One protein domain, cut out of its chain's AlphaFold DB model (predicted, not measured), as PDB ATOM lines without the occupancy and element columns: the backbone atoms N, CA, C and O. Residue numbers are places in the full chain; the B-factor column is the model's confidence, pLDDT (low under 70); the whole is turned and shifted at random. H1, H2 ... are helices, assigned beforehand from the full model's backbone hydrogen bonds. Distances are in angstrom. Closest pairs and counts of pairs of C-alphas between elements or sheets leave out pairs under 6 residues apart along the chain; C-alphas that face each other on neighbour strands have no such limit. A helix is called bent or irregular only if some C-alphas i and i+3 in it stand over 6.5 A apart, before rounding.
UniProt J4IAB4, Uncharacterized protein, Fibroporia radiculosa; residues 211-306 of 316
ATOM      1  N   PRO A 211     -35.588 -26.690   7.246       96.12
ATOM      2  CA  PRO A 211     -36.158 -27.931   7.763       96.12
ATOM      3  C   PRO A 211     -36.200 -29.007   6.677       96.12
ATOM      4  O   PRO A 211     -36.565 -28.732   5.531       96.12
ATOM      5  N   ALA A 212     -35.860 -30.239   7.045       93.44
ATOM      6  CA  ALA A 212     -35.778 -31.371   6.128       93.44
ATOM      7  C   ALA A 212     -37.159 -31.897   5.690       93.44
ATOM      8  O   ALA A 212     -37.260 -32.532   4.637       93.44
ATOM      9  N   GLY A 213     -38.218 -31.618   6.461       95.12
ATOM     10  CA  GLY A 213     -39.583 -32.056   6.160       95.12
ATOM     11  C   GLY A 213     -40.677 -31.266   6.885       95.12
ATOM     12  O   GLY A 213     -40.410 -30.355   7.676       95.12
ATOM     13  N   ILE A 214     -41.939 -31.621   6.615       95.81
ATOM     14  CA  ILE A 214     -43.124 -30.930   7.163       95.81
ATOM     15  C   ILE A 214     -43.163 -30.915   8.699       95.81
ATOM     16  O   ILE A 214     -43.600 -29.922   9.289       95.81
ATOM     17  N   GLU A 215     -42.762 -32.002   9.361       95.56
ATOM     18  CA  GLU A 215     -42.815 -32.089  10.827       95.56
ATOM     19  C   GLU A 215     -41.851 -31.099  11.478       95.56
ATOM     20  O   GLU A 215     -42.255 -30.341  12.360       95.56
ATOM     21  N   GLU A 216     -40.620 -31.025  10.969       94.75
ATOM     22  CA  GLU A 216     -39.628 -30.052  11.419       94.75
ATOM     23  C   GLU A 216     -40.116 -28.624  11.189       94.75
ATOM     24  O   GLU A 216     -40.053 -27.811  12.106       94.75
ATOM     25  N   TYR A 217     -40.703 -28.331  10.023       95.38
ATOM     26  CA  TYR A 217     -41.287 -27.017   9.735       95.38
ATOM     27  C   TYR A 217     -42.395 -26.623  10.731       95.38
ATOM     28  O   TYR A 217     -42.520 -25.455  11.108       95.38
ATOM     29  N   ARG A 218     -43.216 -27.582  11.174       94.06
ATOM     30  CA  ARG A 218     -44.264 -27.343  12.182       94.06
ATOM     31  C   ARG A 218     -43.702 -27.217  13.595       94.06
ATOM     32  O   ARG A 218     -44.299 -26.514  14.406       94.06
ATOM     33  N   ALA A 219     -42.579 -27.871  13.880       95.06
ATOM     34  CA  ALA A 219     -41.893 -27.798  15.164       95.06
ATOM     35  C   ALA A 219     -41.140 -26.468  15.376       95.06
ATOM     36  O   ALA A 219     -40.744 -26.161  16.504       95.06
ATOM     37  N   ILE A 220     -40.955 -25.653  14.328       93.50
ATOM     38  CA  ILE A 220     -40.310 -24.337  14.434       93.50
ATOM     39  C   ILE A 220     -41.117 -23.427  15.371       93.50
ATOM     40  O   ILE A 220     -42.236 -23.014  15.072       93.50
ATOM     41  N   ARG A 221     -40.506 -23.051  16.503       92.62
ATOM     42  CA  ARG A 221     -41.109 -22.146  17.499       92.62
ATOM     43  C   ARG A 221     -41.117 -20.680  17.052       92.62
ATOM     44  O   ARG A 221     -41.993 -19.920  17.464       92.62
ATOM     45  N   ASN A 222     -40.136 -20.267  16.249       93.38
ATOM     46  CA  ASN A 222     -40.008 -18.888  15.786       93.38
ATOM     47  C   ASN A 222     -40.874 -18.646  14.537       93.38
ATOM     48  O   ASN A 222     -40.587 -19.157  13.451       93.38
ATOM     49  N   LYS A 223     -41.922 -17.830  14.694       92.62
ATOM     50  CA  LYS A 223     -42.884 -17.529  13.626       92.62
ATOM     51  C   LYS A 223     -42.240 -16.821  12.437       92.62
ATOM     52  O   LYS A 223     -42.613 -17.117  11.309       92.62
ATOM     53  N   ASP A 224     -41.256 -15.953  12.654       92.19
ATOM     54  CA  ASP A 224     -40.631 -15.187  11.569       92.19
ATOM     55  C   ASP A 224     -39.859 -16.093  10.610       92.19
ATOM     56  O   ASP A 224     -39.886 -15.900   9.394       92.19
ATOM     57  N   ILE A 225     -39.215 -17.129  11.152       93.81
ATOM     58  CA  ILE A 225     -38.524 -18.156  10.369       93.81
ATOM     59  C   ILE A 225     -39.541 -18.973   9.581       93.81
ATOM     60  O   ILE A 225     -39.375 -19.175   8.379       93.81
ATOM     61  N   GLN A 226     -40.630 -19.376  10.237       94.94
ATOM     62  CA  GLN A 226     -41.713 -20.108   9.594       94.94
ATOM     63  C   GLN A 226     -42.326 -19.298   8.439       94.94
ATOM     64  O   GLN A 226     -42.511 -19.822   7.345       94.94
ATOM     65  N   ILE A 227     -42.557 -17.998   8.636       94.94
ATOM     66  CA  ILE A 227     -43.055 -17.077   7.606       94.94
ATOM     67  C   ILE A 227     -42.034 -16.893   6.485       94.94
ATOM     68  O   ILE A 227     -42.409 -16.879   5.315       94.94
ATOM     69  N   ARG A 228     -40.743 -16.766   6.804       95.31
ATOM     70  CA  ARG A 228     -39.672 -16.668   5.802       95.31
ATOM     71  C   ARG A 228     -39.639 -17.906   4.907       95.31
ATOM     72  O   ARG A 228     -39.590 -17.771   3.689       95.31
ATOM     73  N   MET A 229     -39.721 -19.093   5.499       96.19
ATOM     74  CA  MET A 229     -39.782 -20.359   4.766       96.19
ATOM     75  C   MET A 229     -41.091 -20.492   3.980       96.19
ATOM     76  O   MET A 229     -41.072 -20.918   2.830       96.19
ATOM     77  N   ALA A 230     -42.220 -20.045   4.534       96.62
ATOM     78  CA  ALA A 230     -43.495 -19.997   3.824       96.62
ATOM     79  C   ALA A 230     -43.436 -19.091   2.583       96.62
ATOM     80  O   ALA A 230     -43.885 -19.485   1.506       96.62
ATOM     81  N   ARG A 231     -42.838 -17.898   2.718       96.62
ATOM     82  CA  ARG A 231     -42.586 -16.977   1.599       96.62
ATOM     83  C   ARG A 231     -41.722 -17.650   0.550       96.62
ATOM     84  O   ARG A 231     -42.081 -17.609  -0.617       96.62
ATOM     85  N   PHE A 232     -40.644 -18.308   0.972       97.38
ATOM     86  CA  PHE A 232     -39.783 -19.062   0.074       97.38
ATOM     87  C   PHE A 232     -40.564 -20.126  -0.712       97.38
ATOM     88  O   PHE A 232     -40.447 -20.175  -1.930       97.38
ATOM     89  N   LEU A 233     -41.396 -20.944  -0.058       97.00
ATOM     90  CA  LEU A 233     -42.160 -22.011  -0.724       97.00
ATOM     91  C   LEU A 233     -43.124 -21.467  -1.792       97.00
ATOM     92  O   LEU A 233     -43.212 -22.036  -2.885       97.00
ATOM     93  N   MET A 234     -43.785 -20.345  -1.497       97.00
ATOM     94  CA  MET A 234     -44.735 -19.668  -2.390       97.00
ATOM     95  C   MET A 234     -44.079 -18.816  -3.482       97.00
ATOM     96  O   MET A 234     -44.769 -18.389  -4.403       97.00
ATOM     97  N   ALA A 235     -42.781 -18.528  -3.376       97.19
ATOM     98  CA  ALA A 235     -42.095 -17.630  -4.291       97.19
ATOM     99  C   ALA A 235     -41.800 -18.279  -5.659       97.19
ATOM    100  O   ALA A 235     -41.716 -19.507  -5.798       97.19
ATOM    101  N   ASP A 236     -41.611 -17.436  -6.672       97.25
ATOM    102  CA  ASP A 236     -41.175 -17.832  -8.013       97.25
ATOM    103  C   ASP A 236     -39.736 -18.380  -8.018       97.25
ATOM    104  O   ASP A 236     -38.961 -18.167  -7.087       97.25
ATOM    105  N   SER A 237     -39.327 -19.059  -9.097       96.12
ATOM    106  CA  SER A 237     -37.974 -19.642  -9.195       96.12
ATOM    107  C   SER A 237     -36.864 -18.600  -8.994       96.12
ATOM    108  O   SER A 237     -35.949 -18.810  -8.204       96.12
ATOM    109  N   ASN A 238     -36.984 -17.432  -9.632       96.38
ATOM    110  CA  ASN A 238     -35.969 -16.375  -9.546       96.38
ATOM    111  C   ASN A 238     -35.830 -15.800  -8.127       96.38
ATOM    112  O   ASN A 238     -34.743 -15.406  -7.704       96.38
ATOM    113  N   THR A 239     -36.935 -15.697  -7.390       96.62
ATOM    114  CA  THR A 239     -36.944 -15.179  -6.018       96.62
ATOM    115  C   THR A 239     -36.484 -16.243  -5.029       96.62
ATOM    116  O   THR A 239     -35.756 -15.908  -4.096       96.62
ATOM    117  N   LYS A 240     -36.793 -17.523  -5.280       96.44
ATOM    118  CA  LYS A 240     -36.207 -18.661  -4.559       96.44
ATOM    119  C   LYS A 240     -34.683 -18.661  -4.657       96.44
ATOM    120  O   LYS A 240     -34.027 -18.725  -3.623       96.44
ATOM    121  N   ASP A 241     -34.111 -18.487  -5.846       96.44
ATOM    122  CA  ASP A 241     -32.649 -18.460  -6.026       96.44
ATOM    123  C   ASP A 241     -31.974 -17.307  -5.263       96.44
ATOM    124  O   ASP A 241     -30.928 -17.487  -4.628       96.44
ATOM    125  N   ARG A 242     -32.609 -16.126  -5.249       97.00
ATOM    126  CA  ARG A 242     -32.150 -14.980  -4.444       97.00
ATOM    127  C   ARG A 242     -32.200 -15.280  -2.950       97.00
ATOM    128  O   ARG A 242     -31.208 -15.055  -2.264       97.00
ATOM    129  N   MET A 243     -33.310 -15.829  -2.460       95.38
ATOM    130  CA  MET A 243     -33.465 -16.183  -1.046       95.38
ATOM    131  C   MET A 243     -32.497 -17.295  -0.621       95.38
ATOM    132  O   MET A 243     -31.931 -17.215   0.464       95.38
ATOM    133  N   MET A 244     -32.247 -18.302  -1.464       95.44
ATOM    134  CA  MET A 244     -31.231 -19.324  -1.178       95.44
ATOM    135  C   MET A 244     -29.839 -18.704  -1.032       95.44
ATOM    136  O   MET A 244     -29.102 -19.079  -0.126       95.44
ATOM    137  N   SER A 245     -29.501 -17.723  -1.874       95.25
ATOM    138  CA  SER A 245     -28.223 -17.006  -1.793       95.25
ATOM    139  C   SER A 245     -28.135 -16.118  -0.544       95.25
ATOM    140  O   SER A 245     -27.108 -16.104   0.128       95.25
ATOM    141  N   GLU A 246     -29.217 -15.410  -0.208       93.88
ATOM    142  CA  GLU A 246     -29.302 -14.515   0.954       93.88
ATOM    143  C   GLU A 246     -29.199 -15.275   2.283       93.88
ATOM    144  O   GLU A 246     -28.447 -14.879   3.173       93.88
ATOM    145  N   PHE A 247     -29.917 -16.393   2.407       92.44
ATOM    146  CA  PHE A 247     -29.946 -17.210   3.624       92.44
ATOM    147  C   PHE A 247     -28.940 -18.366   3.612       92.44
ATOM    148  O   PHE A 247     -28.899 -19.145   4.561       92.44
ATOM    149  N   GLN A 248     -28.112 -18.463   2.566       94.25
ATOM    150  CA  GLN A 248     -27.100 -19.509   2.375       94.25
ATOM    151  C   GLN A 248     -27.673 -20.936   2.432       94.25
ATOM    152  O   GLN A 248     -27.042 -21.864   2.942       94.25
ATOM    153  N   TRP A 249     -28.880 -21.127   1.901       95.94
ATOM    154  CA  TRP A 249     -29.514 -22.440   1.825       95.94
ATOM    155  C   TRP A 249     -28.985 -23.234   0.636       95.94
ATOM    156  O   TRP A 249     -28.959 -22.752  -0.496       95.94
ATOM    157  N   ALA A 250     -28.596 -24.484   0.875       95.12
ATOM    158  CA  ALA A 250     -28.206 -25.376  -0.205       95.12
ATOM    159  C   ALA A 250     -29.451 -25.939  -0.904       95.12
ATOM    160  O   ALA A 250     -30.354 -26.450  -0.244       95.12
ATOM    161  N   TRP A 251     -29.450 -25.954  -2.241       94.62
ATOM    162  CA  TRP A 251     -30.535 -26.522  -3.058       94.62
ATOM    163  C   TRP A 251     -31.015 -27.896  -2.557       94.62
ATOM    164  O   TRP A 251     -32.211 -28.136  -2.409       94.62
ATOM    165  N   ARG A 252     -30.069 -28.777  -2.200       94.56
ATOM    166  CA  ARG A 252     -30.356 -30.135  -1.705       94.56
ATOM    167  C   ARG A 252     -31.154 -30.162  -0.397       94.56
ATOM    168  O   ARG A 252     -31.922 -31.092  -0.198       94.56
ATOM    169  N   GLN A 253     -30.960 -29.181   0.487       94.19
ATOM    170  CA  GLN A 253     -31.692 -29.095   1.758       94.19
ATOM    171  C   GLN A 253     -33.146 -28.695   1.519       94.19
ATOM    172  O   GLN A 253     -34.060 -29.203   2.158       94.19
ATOM    173  N   VAL A 254     -33.352 -27.791   0.568       96.31
ATOM    174  CA  VAL A 254     -34.641 -27.157   0.318       96.31
ATOM    175  C   VAL A 254     -35.558 -28.027  -0.545       96.31
ATOM    176  O   VAL A 254     -36.779 -27.999  -0.386       96.31
ATOM    177  N   GLN A 255     -34.971 -28.831  -1.434       96.25
ATOM    178  CA  GLN A 255     -35.698 -29.647  -2.404       96.25
ATOM    179  C   GLN A 255     -36.721 -30.591  -1.754       96.25
ATOM    180  O   GLN A 255     -37.844 -30.679  -2.241       96.25
ATOM    181  N   SER A 256     -36.378 -31.224  -0.625       96.12
ATOM    182  CA  SER A 256     -37.278 -32.140   0.094       96.12
ATOM    183  C   SER A 256     -38.617 -31.475   0.436       96.12
ATOM    184  O   SER A 256     -39.686 -31.968   0.071       96.12
ATOM    185  N   LEU A 257     -38.568 -30.289   1.047       95.94
ATOM    186  CA  LEU A 257     -39.774 -29.576   1.460       95.94
ATOM    187  C   LEU A 257     -40.534 -28.972   0.274       95.94
ATOM    188  O   LEU A 257     -41.758 -28.880   0.319       95.94
ATOM    189  N   VAL A 258     -39.836 -28.552  -0.787       96.94
ATOM    190  CA  VAL A 258     -40.471 -28.062  -2.024       96.94
ATOM    191  C   VAL A 258     -41.254 -29.186  -2.708       96.94
ATOM    192  O   VAL A 258     -42.398 -28.987  -3.131       96.94
ATOM    193  N   ASP A 259     -40.677 -30.385  -2.757       96.81
ATOM    194  CA  ASP A 259     -41.332 -31.570  -3.298       96.81
ATOM    195  C   ASP A 259     -42.548 -31.956  -2.442       96.81
ATOM    196  O   ASP A 259     -43.623 -32.217  -2.979       96.81
ATOM    197  N   GLU A 260     -42.427 -31.939  -1.113       96.25
ATOM    198  CA  GLU A 260     -43.554 -32.182  -0.202       96.25
ATOM    199  C   GLU A 260     -44.653 -31.116  -0.323       96.25
ATOM    200  O   GLU A 260     -45.844 -31.441  -0.294       96.25
ATOM    201  N   PHE A 261     -44.273 -29.853  -0.507       97.00
ATOM    202  CA  PHE A 261     -45.191 -28.737  -0.706       97.00
ATOM    203  C   PHE A 261     -46.017 -28.879  -1.985       97.00
ATOM    204  O   PHE A 261     -47.228 -28.664  -1.949       97.00
ATOM    205  N   SER A 262     -45.391 -29.290  -3.090       95.94
ATOM    206  CA  SER A 262     -46.102 -29.523  -4.354       95.94
ATOM    207  C   SER A 262     -47.013 -30.757  -4.302       95.94
ATOM    208  O   SER A 262     -48.095 -30.749  -4.888       95.94
ATOM    209  N   LYS A 263     -46.619 -31.799  -3.558       97.19
ATOM    210  CA  LYS A 263     -47.390 -33.045  -3.423       97.19
ATOM    211  C   LYS A 263     -48.577 -32.922  -2.462       97.19
ATOM    212  O   LYS A 263     -49.614 -33.543  -2.690       97.19
ATOM    213  N   ASN A 264     -48.450 -32.165  -1.369       96.88
ATOM    214  CA  ASN A 264     -49.435 -32.150  -0.285       96.88
ATOM    215  C   ASN A 264     -50.268 -30.856  -0.248       96.88
ATOM    216  O   ASN A 264     -49.894 -29.860   0.375       96.88
ATOM    217  N   VAL A 265     -51.477 -30.913  -0.817       96.06
ATOM    218  CA  VAL A 265     -52.425 -29.780  -0.871       96.06
ATOM    219  C   VAL A 265     -52.780 -29.235   0.519       96.06
ATOM    220  O   VAL A 265     -52.934 -28.026   0.691       96.06
ATOM    221  N   ARG A 266     -52.886 -30.097   1.544       96.06
ATOM    222  CA  ARG A 266     -53.196 -29.649   2.916       96.06
ATOM    223  C   ARG A 266     -52.060 -28.815   3.494       96.06
ATOM    224  O   ARG A 266     -52.318 -27.817   4.165       96.06
ATOM    225  N   PHE A 267     -50.820 -29.228   3.244       96.44
ATOM    226  CA  PHE A 267     -49.647 -28.479   3.676       96.44
ATOM    227  C   PHE A 267     -49.542 -27.148   2.927       96.44
ATOM    228  O   PHE A 267     -49.408 -26.113   3.573       96.44
ATOM    229  N   SER A 268     -49.732 -27.155   1.605       96.31
ATOM    230  CA  SER A 268     -49.739 -25.931   0.799       96.31
ATOM    231  C   SER A 268     -50.780 -24.911   1.280       96.31
ATOM    232  O   SER A 268     -50.459 -23.743   1.510       96.31
ATOM    233  N   ARG A 269     -52.007 -25.368   1.568       96.88
ATOM    234  CA  ARG A 269     -53.061 -24.517   2.134       96.88
ATOM    235  C   ARG A 269     -52.666 -23.935   3.493       96.88
ATOM    236  O   ARG A 269     -52.856 -22.742   3.706       96.88
ATOM    237  N   ASN A 270     -52.092 -24.742   4.385       95.56
ATOM    238  CA  ASN A 270     -51.639 -24.278   5.698       95.56
ATOM    239  C   ASN A 270     -50.567 -23.177   5.567       95.56
ATOM    240  O   ASN A 270     -50.686 -22.121   6.181       95.56
ATOM    241  N   VAL A 271     -49.575 -23.378   4.697       95.69
ATOM    242  CA  VAL A 271     -48.532 -22.380   4.414       95.69
ATOM    243  C   VAL A 271     -49.141 -21.078   3.876       95.69
ATOM    244  O   VAL A 271     -48.792 -19.995   4.349       95.69
ATOM    245  N   SER A 272     -50.093 -21.169   2.941       95.31
ATOM    246  CA  SER A 272     -50.793 -19.994   2.403       95.31
ATOM    247  C   SER A 272     -51.603 -19.252   3.474       95.31
ATOM    248  O   SER A 272     -51.627 -18.023   3.504       95.31
ATOM    249  N   GLU A 273     -52.204 -19.991   4.409       94.81
ATOM    250  CA  GLU A 273     -52.974 -19.435   5.516       94.81
ATOM    251  C   GLU A 273     -52.074 -18.713   6.525       94.81
ATOM    252  O   GLU A 273     -52.426 -17.626   6.980       94.81
ATOM    253  N   ILE A 274     -50.898 -19.267   6.845       93.75
ATOM    254  CA  ILE A 274     -49.909 -18.605   7.711       93.75
ATOM    255  C   ILE A 274     -49.510 -17.251   7.112       93.75
ATOM    256  O   ILE A 274     -49.486 -16.244   7.826       93.75
ATOM    257  N   LEU A 275     -49.249 -17.203   5.802       94.00
ATOM    258  CA  LEU A 275     -48.908 -15.959   5.109       94.00
ATOM    259  C   LEU A 275     -50.066 -14.965   5.099       94.00
ATOM    260  O   LEU A 275     -49.849 -13.796   5.412       94.00
ATOM    261  N   ALA A 276     -51.282 -15.422   4.797       93.12
ATOM    262  CA  ALA A 276     -52.469 -14.573   4.792       93.12
ATOM    263  C   ALA A 276     -52.751 -13.984   6.184       93.12
ATOM    264  O   ALA A 276     -52.997 -12.786   6.311       93.12
ATOM    265  N   ARG A 277     -52.644 -14.793   7.248       91.19
ATOM    266  CA  ARG A 277     -52.799 -14.334   8.639       91.19
ATOM    267  C   ARG A 277     -51.742 -13.303   9.015       91.19
ATOM    268  O   ARG A 277     -52.081 -12.297   9.631       91.19
ATOM    269  N   HIS A 278     -50.485 -13.531   8.636       89.50
ATOM    270  CA  HIS A 278     -49.409 -12.580   8.895       89.50
ATOM    271  C   HIS A 278     -49.604 -11.265   8.126       89.50
ATOM    272  O   HIS A 278     -49.401 -10.200   8.692       89.50
ATOM    273  N   GLN A 279     -50.034 -11.320   6.864       85.62
ATOM    274  CA  GLN A 279     -50.354 -10.122   6.078       85.62
ATOM    275  C   GLN A 279     -51.543  -9.355   6.670       85.62
ATOM    276  O   GLN A 279     -51.483  -8.135   6.774       85.62
ATOM    277  N   ALA A 280     -52.582 -10.052   7.138       83.81
ATOM    278  CA  ALA A 280     -53.719  -9.428   7.815       83.81
ATOM    279  C   ALA A 280     -53.335  -8.789   9.165       83.81
ATOM    280  O   ALA A 280     -53.881  -7.754   9.533       83.81
ATOM    281  N   HIS A 281     -52.385  -9.387   9.894       75.44
ATOM    282  CA  HIS A 281     -51.818  -8.840  11.136       75.44
ATOM    283  C   HIS A 281     -50.719  -7.790  10.921       75.44
ATOM    284  O   HIS A 281     -50.278  -7.189  11.897       75.44
ATOM    285  N   GLN A 282     -50.320  -7.511   9.678       64.69
ATOM    286  CA  GLN A 282     -49.571  -6.308   9.316       64.69
ATOM    287  C   GLN A 282     -50.527  -5.250   8.725       64.69
ATOM    288  O   GLN A 282     -50.397  -4.908   7.548       64.69
ATOM    289  N   PRO A 283     -51.504  -4.696   9.477       53.44
ATOM    290  CA  PRO A 283     -52.267  -3.569   8.971       53.44
ATOM    291  C   PRO A 283     -51.338  -2.360   8.956       53.44
ATOM    292  O   PRO A 283     -51.021  -1.860  10.023       53.44
ATOM    293  N   ALA A 284     -50.862  -1.932   7.783       53.47
ATOM    294  CA  ALA A 284     -50.316  -0.597   7.498       53.47
ATOM    295  C   ALA A 284     -49.499   0.098   8.620       53.47
ATOM    296  O   ALA A 284     -49.494   1.324   8.704       53.47
ATOM    297  N   GLN A 285     -48.784  -0.644   9.475       52.47
ATOM    298  CA  GLN A 285     -48.073  -0.068  10.620       52.47
ATOM    299  C   GLN A 285     -46.960   0.852  10.127       52.47
ATOM    300  O   GLN A 285     -46.689   1.862  10.754       52.47
ATOM    301  N   GLY A 286     -46.403   0.580   8.943       50.47
ATOM    302  CA  GLY A 286     -45.469   1.484   8.277       50.47
ATOM    303  C   GLY A 286     -46.078   2.812   7.808       50.47
ATOM    304  O   GLY A 286     -45.331   3.763   7.650       50.47
ATOM    305  N   LEU A 287     -47.396   2.919   7.600       53.19
ATOM    306  CA  LEU A 287     -48.047   4.188   7.236       53.19
ATOM    307  C   LEU A 287     -48.513   4.956   8.476       53.19
ATOM    308  O   LEU A 287     -48.300   6.160   8.547       53.19
ATOM    309  N   VAL A 288     -49.057   4.263   9.481       57.84
ATOM    310  CA  VAL A 288     -49.507   4.900  10.731       57.84
ATOM    311  C   VAL A 288     -48.317   5.408  11.558       57.84
ATOM    312  O   VAL A 288     -48.328   6.559  11.973       57.84
ATOM    313  N   LEU A 289     -47.231   4.631  11.698       60.03
ATOM    314  CA  LEU A 289     -46.022   5.098  12.401       60.03
ATOM    315  C   LEU A 289     -45.314   6.244  11.675       60.03
ATOM    316  O   LEU A 289     -44.718   7.090  12.331       60.03
ATOM    317  N   VAL A 290     -45.360   6.286  10.340       64.12
ATOM    318  CA  VAL A 290     -44.756   7.391   9.580       64.12
ATOM    319  C   VAL A 290     -45.592   8.659   9.712       64.12
ATOM    320  O   VAL A 290     -45.016   9.734   9.860       64.12
ATOM    321  N   GLU A 291     -46.924   8.564   9.704       74.62
ATOM    322  CA  GLU A 291     -47.783   9.729   9.943       74.62
ATOM    323  C   GLU A 291     -47.701  10.234  11.386       74.62
ATOM    324  O   GLU A 291     -47.612  11.445  11.592       74.62
ATOM    325  N   ASP A 292     -47.657   9.339  12.372       77.88
ATOM    326  CA  ASP A 292     -47.538   9.713  13.781       77.88
ATOM    327  C   ASP A 292     -46.155  10.303  14.093       77.88
ATOM    328  O   ASP A 292     -46.071  11.366  14.707       77.88
ATOM    329  N   PHE A 293     -45.075   9.711  13.569       79.00
ATOM    330  CA  PHE A 293     -43.726  10.276  13.680       79.00
ATOM    331  C   PHE A 293     -43.615  11.627  12.965       79.00
ATOM    332  O   PHE A 293     -43.008  12.564  13.481       79.00
ATOM    333  N   LYS A 294     -44.241  11.776  11.789       86.31
ATOM    334  CA  LYS A 294     -44.287  13.058  11.077       86.31
ATOM    335  C   LYS A 294     -45.024  14.123  11.894       86.31
ATOM    336  O   LYS A 294     -44.529  15.243  11.990       86.31
ATOM    337  N   ARG A 295     -46.151  13.782  12.528       87.56
ATOM    338  CA  ARG A 295     -46.879  14.687  13.438       87.56
ATOM    339  C   ARG A 295     -46.055  15.052  14.670       87.56
ATOM    340  O   ARG A 295     -46.078  16.208  15.085       87.56
ATOM    341  N   GLU A 296     -45.316  14.102  15.234       88.25
ATOM    342  CA  GLU A 296     -44.446  14.341  16.386       88.25
ATOM    343  C   GLU A 296     -43.296  15.296  16.023       88.25
ATOM    344  O   GLU A 296     -43.092  16.299  16.712       88.25
ATOM    345  N   VAL A 297     -42.627  15.074  14.886       88.00
ATOM    346  CA  VAL A 297     -41.565  15.957  14.371       88.00
ATOM    347  C   VAL A 297     -42.107  17.352  14.050       88.00
ATOM    348  O   VAL A 297     -41.494  18.348  14.434       88.00
ATOM    349  N   GLU A 298     -43.275  17.457  13.410       90.62
ATOM    350  CA  GLU A 298     -43.931  18.748  13.159       90.62
ATOM    351  C   GLU A 298     -44.294  19.477  14.466       90.62
ATOM    352  O   GLU A 298     -44.153  20.700  14.551       90.62
ATOM    353  N   SER A 299     -44.711  18.749  15.508       88.31
ATOM    354  CA  SER A 299     -44.990  19.336  16.823       88.31
ATOM    355  C   SER A 299     -43.719  19.845  17.517       88.31
ATOM    356  O   SER A 299     -43.725  20.946  18.071       88.31
ATOM    357  N   ALA A 300     -42.612  19.104  17.409       85.44
ATOM    358  CA  ALA A 300     -41.320  19.482  17.970       85.44
ATOM    359  C   ALA A 300     -40.743  20.721  17.269       85.44
ATOM    360  O   ALA A 300     -40.287  21.647  17.939       85.44
ATOM    361  N   ILE A 301     -40.849  20.801  15.936       83.88
ATOM    362  CA  ILE A 301     -40.451  21.992  15.170       83.88
ATOM    363  C   ILE A 301     -41.247  23.212  15.644       83.88
ATOM    364  O   ILE A 301     -40.643  24.223  16.001       83.88
ATOM    365  N   ARG A 302     -42.578  23.111  15.766       83.12
ATOM    366  CA  ARG A 302     -43.414  24.220  16.267       83.12
ATOM    367  C   ARG A 302     -43.042  24.664  17.682       83.12
ATOM    368  O   ARG A 302     -43.037  25.861  17.954       83.12
ATOM    369  N   GLN A 303     -42.717  23.733  18.578       80.81
ATOM    370  CA  GLN A 303     -42.269  24.075  19.932       80.81
ATOM    371  C   GLN A 303     -40.910  24.786  19.920       80.81
ATOM    372  O   GLN A 303     -40.726  25.767  20.640       80.81
ATOM    373  N   THR A 304     -39.974  24.359  19.066       75.75
ATOM    374  CA  THR A 304     -38.681  25.050  18.926       75.75
ATOM    375  C   THR A 304     -38.816  26.434  18.292       75.75
ATOM    376  O   THR A 304     -38.168  27.370  18.751       75.75
ATOM    377  N   GLU A 305     -39.711  26.611  17.315       72.44
ATOM    378  CA  GLU A 305     -39.989  27.919  16.707       72.44
ATOM    379  C   GLU A 305     -40.680  28.887  17.678       72.44
ATOM    380  O   GLU A 305     -40.399  30.083  17.642       72.44
ATOM    381  N   ALA A 306     -41.531  28.390  18.581       65.81
ATOM    382  CA  ALA A 306     -42.172  29.208  19.614       65.81
ATOM    383  C   ALA A 306     -41.207  29.652  20.730       65.81
ATOM    384  O   ALA A 306     -41.500  30.606  21.451       65.81
TER     385      ALA A 306
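This is residues 211 to 306 of the 316 residues of an uncharacterized protein of Fibroporia radiculosa (UniProt J4IAB4). A compact head of five helices, H1 to H5, has H2 in its middle; beyond H5 a long arm, H6, sticks out and makes the length. The printed part has 96 residues with six named helices, H1 to H6 in order: all helix. It is extended, radius of gyration of the C-alphas 19.7 A, spanning 66 by 27 by 24 A.

Find C-alpha 214 at (-43.124, -30.930, 7.163); H1 runs from there to 219, 8.7 A. Next come H2, residues 223 to 234, 16.3 A; H3, 237 to 247, 15.3 A; H4, 251 to 263, 18.1 A, only just irregular, C-alphas 253 and 256 being 6.6 A apart; and H5, 265 to 280, 22.2 A. H6, 285 to 306, 31.2 A, ends at C-alpha (-42.172, 29.208, 19.614).

H1 is close to H2 but not clearly touching, closest C-alphas Tyr 217 and Gln 226, 6.9 A. H2, with residues 232 to 233 alone, touches H3 in a hairpin, closest C-alphas Phe 232 and Lys 240, 5.9 A. H5, with residues 271 to 278 alone, touches H2 at a steep tilt of 59 degrees, closest C-alphas Ala 230 and Val 271, 5.6 A. H4 and H5 only just touch, with 3 pairs of C-alphas within 8 A, only at the corner, residues 261 to 262 and 267 to 268 alone; closest are Phe 261 and Ser 268, 5.6 A. O i to N i+4 pairs are within hydrogen-bond range throughout H1, H2, H3 and H5, 7 of 9 in H4, 17 of 18 in H6.

Residues 279 to 306 stand free; the body spans 26 by 23 by 21 A. The printed part has no cut, and its links are tight. Look for pLDDT under 70 at residues 282 to 290 and 306.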